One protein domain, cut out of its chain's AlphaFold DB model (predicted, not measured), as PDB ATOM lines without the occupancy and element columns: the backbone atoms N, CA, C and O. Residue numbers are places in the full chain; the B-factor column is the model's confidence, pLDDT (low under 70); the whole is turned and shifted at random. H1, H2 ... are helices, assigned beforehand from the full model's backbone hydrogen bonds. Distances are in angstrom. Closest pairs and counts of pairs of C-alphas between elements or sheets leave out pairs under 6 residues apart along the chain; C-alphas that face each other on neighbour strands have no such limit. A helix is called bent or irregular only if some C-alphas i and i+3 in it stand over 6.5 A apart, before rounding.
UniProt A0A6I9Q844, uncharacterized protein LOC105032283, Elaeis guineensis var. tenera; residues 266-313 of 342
ATOM      1  N   LYS A 266      29.533  19.504 -91.124       87.25
ATOM      2  CA  LYS A 266      29.834  18.559 -92.209       87.25
ATOM      3  C   LYS A 266      29.175  17.201 -91.980       87.25
ATOM      4  O   LYS A 266      28.737  16.598 -92.958       87.25
ATOM      5  N   ALA A 267      29.123  16.730 -90.736       84.44
ATOM      6  CA  ALA A 267      28.479  15.479 -90.362       84.44
ATOM      7  C   ALA A 267      26.965  15.557 -90.575       84.44
ATOM      8  O   ALA A 267      26.431  14.698 -91.267       84.44
ATOM      9  N   THR A 268      26.297  16.622 -90.122       86.38
ATOM     10  CA  THR A 268      24.855  16.822 -90.350       86.38
ATOM     11  C   THR A 268      24.529  16.934 -91.840       86.38
ATOM     12  O   THR A 268      23.632  16.253 -92.326       86.38
ATOM     13  N   ARG A 269      25.319  17.676 -92.629       81.50
ATOM     14  CA  ARG A 269      25.159  17.703 -94.099       81.50
ATOM     15  C   ARG A 269      25.401  16.344 -94.757       81.50
ATOM     16  O   ARG A 269      24.834  16.077 -95.816       81.50
ATOM     17  N   ALA A 270      26.300  15.522 -94.220       77.69
ATOM     18  CA  ALA A 270      26.527  14.170 -94.720       77.69
ATOM     19  C   ALA A 270      25.347  13.254 -94.364       77.69
ATOM     20  O   ALA A 270      24.871  12.549 -95.248       77.69
ATOM     21  N   GLU A 271      24.844  13.339 -93.129       77.00
ATOM     22  CA  GLU A 271      23.644  12.649 -92.643       77.00
ATOM     23  C   GLU A 271      22.370  13.053 -93.387       77.00
ATOM     24  O   GLU A 271      21.496  12.220 -93.559       77.00
ATOM     25  N   GLU A 272      22.250  14.287 -93.879       76.38
ATOM     26  CA  GLU A 272      21.137  14.687 -94.753       76.38
ATOM     27  C   GLU A 272      21.285  14.126 -96.178       76.38
ATOM     28  O   GLU A 272      20.303  13.822 -96.860       76.38
ATOM     29  N   LYS A 273      22.526  13.982 -96.663       76.00
ATOM     30  CA  LYS A 273      22.811  13.485 -98.018       76.00
ATOM     31  C   LYS A 273      22.714  11.969 -98.130       76.00
ATOM     32  O   LYS A 273      22.338  11.492 -99.196       76.00
ATOM     33  N   THR A 274      23.040  11.212 -97.085       73.00
ATOM     34  CA  THR A 274      22.953   9.742 -97.074       73.00
ATOM     35  C   THR A 274      21.544   9.191 -97.321       73.00
ATOM     36  O   THR A 274      21.423   8.366 -98.227       73.00
ATOM     37  N   PRO A 275      20.465   9.616 -96.633       71.25
ATOM     38  CA  PRO A 275      19.117   9.122 -96.905       71.25
ATOM     39  C   PRO A 275      18.662   9.529 -98.305       71.25
ATOM     40  O   PRO A 275      18.082   8.715 -99.011       71.25
ATOM     41  N   ARG A 276      19.024  10.733 -98.765       74.69
ATOM     42  CA  ARG A 276      18.716  11.192-100.123       74.69
ATOM     43  C   ARG A 276      19.440  10.377-101.198       74.69
ATOM     44  O   ARG A 276      18.845  10.028-102.212       74.69
ATOM     45  N   ALA A 277      20.716  10.054-100.994       73.56
ATOM     46  CA  ALA A 277      21.469   9.179-101.889       73.56
ATOM     47  C   ALA A 277      20.908   7.749-101.879       73.56
ATOM     48  O   ALA A 277      20.813   7.120-102.931       73.56
ATOM     49  N   MET A 278      20.487   7.257-100.710       77.00
ATOM     50  CA  MET A 278      19.871   5.943-100.568       77.00
ATOM     51  C   MET A 278      18.495   5.877-101.241       77.00
ATOM     52  O   MET A 278      18.222   4.908-101.939       77.00
ATOM     53  N   GLU A 279      17.664   6.915-101.133       77.44
ATOM     54  CA  GLU A 279      16.410   7.036-101.891       77.44
ATOM     55  C   GLU A 279      16.651   7.020-103.404       77.44
ATOM     56  O   GLU A 279      15.978   6.281-104.122       77.44
ATOM     57  N   ILE A 280      17.635   7.785-103.899       80.00
ATOM     58  CA  ILE A 280      17.996   7.796-105.326       80.00
ATOM     59  C   ILE A 280      18.460   6.404-105.779       80.00
ATOM     60  O   ILE A 280      18.053   5.944-106.845       80.00
ATOM     61  N   TYR A 281      19.273   5.714-104.974       80.56
ATOM     62  CA  TYR A 281      19.749   4.366-105.283       80.56
ATOM     63  C   TYR A 281      18.611   3.337-105.290       80.56
ATOM     64  O   TYR A 281      18.486   2.581-106.250       80.56
ATOM     65  N   LEU A 282      17.730   3.349-104.285       79.50
ATOM     66  CA  LEU A 282      16.549   2.479-104.230       79.50
ATOM     67  C   LEU A 282      15.580   2.739-105.395       79.50
ATOM     68  O   LEU A 282      14.926   1.815-105.879       79.50
ATOM     69  N   ALA A 283      15.495   3.986-105.867       79.12
ATOM     70  CA  ALA A 283      14.706   4.360-107.037       79.12
ATOM     71  C   ALA A 283      15.389   4.023-108.377       79.12
ATOM     72  O   ALA A 283      14.707   3.994-109.408       79.12
ATOM     73  N   SER A 284      16.703   3.767-108.373       82.56
ATOM     74  CA  SER A 284      17.492   3.506-109.578       82.56
ATOM     75  C   SER A 284      17.110   2.188-110.252       82.56
ATOM     76  O   SER A 284      16.699   1.214-109.615       82.56
ATOM     77  N   GLU A 285      17.276   2.146-111.572       79.25
ATOM     78  CA  GLU A 285      17.061   0.923-112.348       79.25
ATOM     79  C   GLU A 285      18.113  -0.149-112.050       79.25
ATOM     80  O   GLU A 285      17.803  -1.334-112.110       79.25
ATOM     81  N   GLU A 286      19.327   0.242-111.654       77.81
ATOM     82  CA  GLU A 286      20.386  -0.692-111.261       77.81
ATOM     83  C   GLU A 286      19.971  -1.511-110.035       77.81
ATOM     84  O   GLU A 286      20.023  -2.739-110.072       77.81
ATOM     85  N   PHE A 287      19.444  -0.864-108.989       83.00
ATOM     86  CA  PHE A 287      18.952  -1.565-107.801       83.00
ATOM     87  C   PHE A 287      17.770  -2.490-108.115       83.00
ATOM     88  O   PHE A 287      17.728  -3.634-107.657       83.00
ATOM     89  N   LYS A 288      16.814  -2.030-108.932       80.44
ATOM     90  CA  LYS A 288      15.682  -2.866-109.361       80.44
ATOM     91  C   LYS A 288      16.151  -4.082-110.155       80.44
ATOM     92  O   LYS A 288      15.613  -5.170-109.960       80.44
ATOM     93  N   GLN A 289      17.161  -3.925-111.008       81.50
ATOM     94  CA  GLN A 289      17.778  -5.031-111.738       81.50
ATOM     95  C   GLN A 289      18.529  -5.988-110.810       81.50
ATOM     96  O   GLN A 289      18.428  -7.195-111.006       81.50
ATOM     97  N   GLU A 290      19.245  -5.489-109.802       81.81
ATOM     98  CA  GLU A 290      19.944  -6.306-108.802       81.81
ATOM     99  C   GLU A 290      18.948  -7.151-107.992       81.81
ATOM    100  O   GLU A 290      19.107  -8.367-107.881       81.81
ATOM    101  N   ILE A 291      17.865  -6.533-107.502       83.62
ATOM    102  CA  ILE A 291      16.761  -7.220-106.815       83.62
ATOM    103  C   ILE A 291      16.105  -8.237-107.749       83.62
ATOM    104  O   ILE A 291      15.870  -9.369-107.338       83.62
ATOM    105  N   ALA A 292      15.832  -7.877-109.006       77.75
ATOM    106  CA  ALA A 292      15.225  -8.785-109.975       77.75
ATOM    107  C   ALA A 292      16.142  -9.974-110.303       77.75
ATOM    108  O   ALA A 292      15.671 -11.109-110.348       77.75
ATOM    109  N   LYS A 293      17.450  -9.746-110.471       81.88
ATOM    110  CA  LYS A 293      18.458 -10.800-110.665       81.88
ATOM    111  C   LYS A 293      18.586 -11.683-109.429       81.88
ATOM    112  O   LYS A 293      18.589 -12.902-109.562       81.88
ATOM    113  N   GLY A 294      18.647 -11.096-108.237       77.69
ATOM    114  CA  GLY A 294      18.703 -11.819-106.967       77.69
ATOM    115  C   GLY A 294      17.438 -12.640-106.711       77.69
ATOM    116  O   GLY A 294      17.527 -13.800-106.305       77.69
ATOM    117  N   ALA A 295      16.262 -12.088-107.020       79.00
ATOM    118  CA  ALA A 295      14.979 -12.777-106.944       79.00
ATOM    119  C   ALA A 295      14.893 -13.911-107.970       79.00
ATOM    120  O   ALA A 295      14.510 -15.020-107.607       79.00
ATOM    121  N   ALA A 296      15.318 -13.678-109.214       76.06
ATOM    122  CA  ALA A 296      15.389 -14.710-110.244       76.06
ATOM    123  C   ALA A 296      16.354 -15.833-109.844       76.06
ATOM    124  O   ALA A 296      16.004 -17.003-109.941       76.06
ATOM    125  N   HIS A 297      17.535 -15.501-109.322       79.50
ATOM    126  CA  HIS A 297      18.510 -16.485-108.860       79.50
ATOM    127  C   HIS A 297      17.995 -17.284-107.651       79.50
ATOM    128  O   HIS A 297      18.147 -18.504-107.601       79.50
ATOM    129  N   SER A 298      17.336 -16.620-106.696       76.69
ATOM    130  CA  SER A 298      16.717 -17.274-105.534       76.69
ATOM    131  C   SER A 298      15.565 -18.187-105.953       76.69
ATOM    132  O   SER A 298      15.493 -19.327-105.504       76.69
ATOM    133  N   PHE A 299      14.706 -17.725-106.865       81.38
ATOM    134  CA  PHE A 299      13.625 -18.519-107.438       81.38
ATOM    135  C   PHE A 299      14.162 -19.733-108.195       81.38
ATOM    136  O   PHE A 299      13.704 -20.843-107.955       81.38
ATOM    137  N   MET A 300      15.171 -19.551-109.050       80.50
ATOM    138  CA  MET A 300      15.806 -20.643-109.789       80.50
ATOM    139  C   MET A 300      16.426 -21.679-108.853       80.50
ATOM    140  O   MET A 300      16.276 -22.872-109.101       80.50
ATOM    141  N   ARG A 301      17.064 -21.248-107.759       82.94
ATOM    142  CA  ARG A 301      17.597 -22.162-106.742       82.94
ATOM    143  C   ARG A 301      16.477 -22.970-106.076       82.94
ATOM    144  O   ARG A 301      16.541 -24.192-106.079       82.94
ATOM    145  N   VAL A 302      15.419 -22.311-105.593       82.50
ATOM    146  CA  VAL A 302      14.260 -22.991-104.978       82.50
ATOM    147  C   VAL A 302      13.565 -23.924-105.975       82.50
ATOM    148  O   VAL A 302      13.151 -25.022-105.616       82.50
ATOM    149  N   PHE A 303      13.460 -23.516-107.239       79.88
ATOM    150  CA  PHE A 303      12.877 -24.322-108.303       79.88
ATOM    151  C   PHE A 303      13.711 -25.575-108.591       79.88
ATOM    152  O   PHE A 303      13.151 -26.663-108.689       79.88
ATOM    153  N   GLN A 304      15.037 -25.450-108.678       80.81
ATOM    154  CA  GLN A 304      15.944 -26.587-108.852       80.81
ATOM    155  C   GLN A 304      15.908 -27.536-107.649       80.81
ATOM    156  O   GLN A 304      15.848 -28.751-107.839       80.81
ATOM    157  N   ASP A 305      15.866 -27.001-106.428       81.06
ATOM    158  CA  ASP A 305      15.725 -27.799-105.206       81.06
ATOM    159  C   ASP A 305      14.389 -28.560-105.191       81.06
ATOM    160  O   ASP A 305      14.350 -29.756-104.893       81.06
ATOM    161  N   CYS A 306      13.296 -27.903-105.591       78.06
ATOM    162  CA  CYS A 306      11.982 -28.524-105.730       78.06
ATOM    163  C   CYS A 306      11.987 -29.606-106.823       78.06
ATOM    164  O   CYS A 306      11.527 -30.723-106.598       78.06
ATOM    165  N   GLN A 307      12.589 -29.332-107.982       74.12
ATOM    166  CA  GLN A 307      12.737 -30.302-109.066       74.12
ATOM    167  C   GLN A 307      13.545 -31.532-108.622       74.12
ATOM    168  O   GLN A 307      13.189 -32.662-108.958       74.12
ATOM    169  N   ALA A 308      14.612 -31.340-107.845       75.75
ATOM    170  CA  ALA A 308      15.403 -32.428-107.280       75.75
ATOM    171  C   ALA A 308      14.606 -33.251-106.250       75.75
ATOM    172  O   ALA A 308      14.710 -34.479-106.234       75.75
ATOM    173  N   GLN A 309      13.778 -32.601-105.424       77.12
ATOM    174  CA  GLN A 309      12.873 -33.286-104.496       77.12
ATOM    175  C   GLN A 309      11.800 -34.096-105.236       77.12
ATOM    176  O   GLN A 309      11.596 -35.264-104.914       77.12
ATOM    177  N   VAL A 310      11.180 -33.532-106.274       69.44
ATOM    178  CA  VAL A 310      10.195 -34.233-107.116       69.44
ATOM    179  C   VAL A 310      10.827 -35.441-107.817       69.44
ATOM    180  O   VAL A 310      10.242 -36.520-107.803       69.44
ATOM    181  N   LYS A 311      12.053 -35.313-108.346       68.62
ATOM    182  CA  LYS A 311      12.800 -36.443-108.932       68.62
ATOM    183  C   LYS A 311      13.122 -37.554-107.927       68.62
ATOM    184  O   LYS A 311      13.148 -38.714-108.313       68.62
ATOM    185  N   ARG A 312      13.362 -37.233-106.650       70.62
ATOM    186  CA  ARG A 312      13.534 -38.262-105.604       70.62
ATOM    187  C   ARG A 312      12.233 -38.985-105.268       70.62
ATOM    188  O   ARG A 312      12.285 -40.156-104.916       70.62
ATOM    189  N   LEU A 313      11.098 -38.290-105.327       68.06
ATOM    190  CA  LEU A 313       9.788 -38.852-104.982       68.06
ATOM    191  C   LEU A 313       9.162 -39.654-106.136       68.06
ATOM    192  O   LEU A 313       8.385 -40.567-105.884       68.06
TER     193      LEU A 313
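What this domain is: This is residues 266 to 313 of the 342 residues of the protein "uncharacterized protein LOC105032283" of Elaeis guineensis var. tenera (UniProt A0A6I9Q844). Two helices, H1 and then the longer H2, follow each other end to end and meet at a corner, making a long rod with a wide-open bend. Neither helix folds back on the other. The printed part has 48 residues with two named helices and no named strand; its class is all helix. It is extended, with a radius of gyration of the C-alphas of 18.9 A and spans of 62 by 19 by 8 A.

How they stand to each other: H1, residues 266 to 283, and H2, residues 285 to 313, are close but not clearly touching, with 2 pairs of C-alphas within 8 A. Their closest C-alphas, those of Tyr 281 and Phe 287, are 6.5 A apart. The helices run the same way at a steep tilt of 54 degrees. In H2 every O i to N i+4 pair is within hydrogen-bond range; in H1, 12 of 14 are.

Where its parts are: H1 begins at C-alpha 266 (29.834, 18.559, -92.209) and is 25.5 A long from first to last C-alpha. It is neither bent nor irregular, but only just: C-alphas 272 and 275 are 6.3 A apart. H2 begins at C-alpha 285 (17.061, 0.923, -112.348), ends at C-alpha 313 (9.788, -38.852, -104.982) and is 41.1 A long.

The domain as a whole: The C-alphas of Lys 266 and Leu 313, the two farthest apart, are 62.1 A from each other. The printed part has no cut, and the link from H1 to H2 is tight, with 1 residue between them. Residues 266 to 313 stand free. The mean pLDDT of the printed part is 78.4; residues 310, 311 and 313 are under 70.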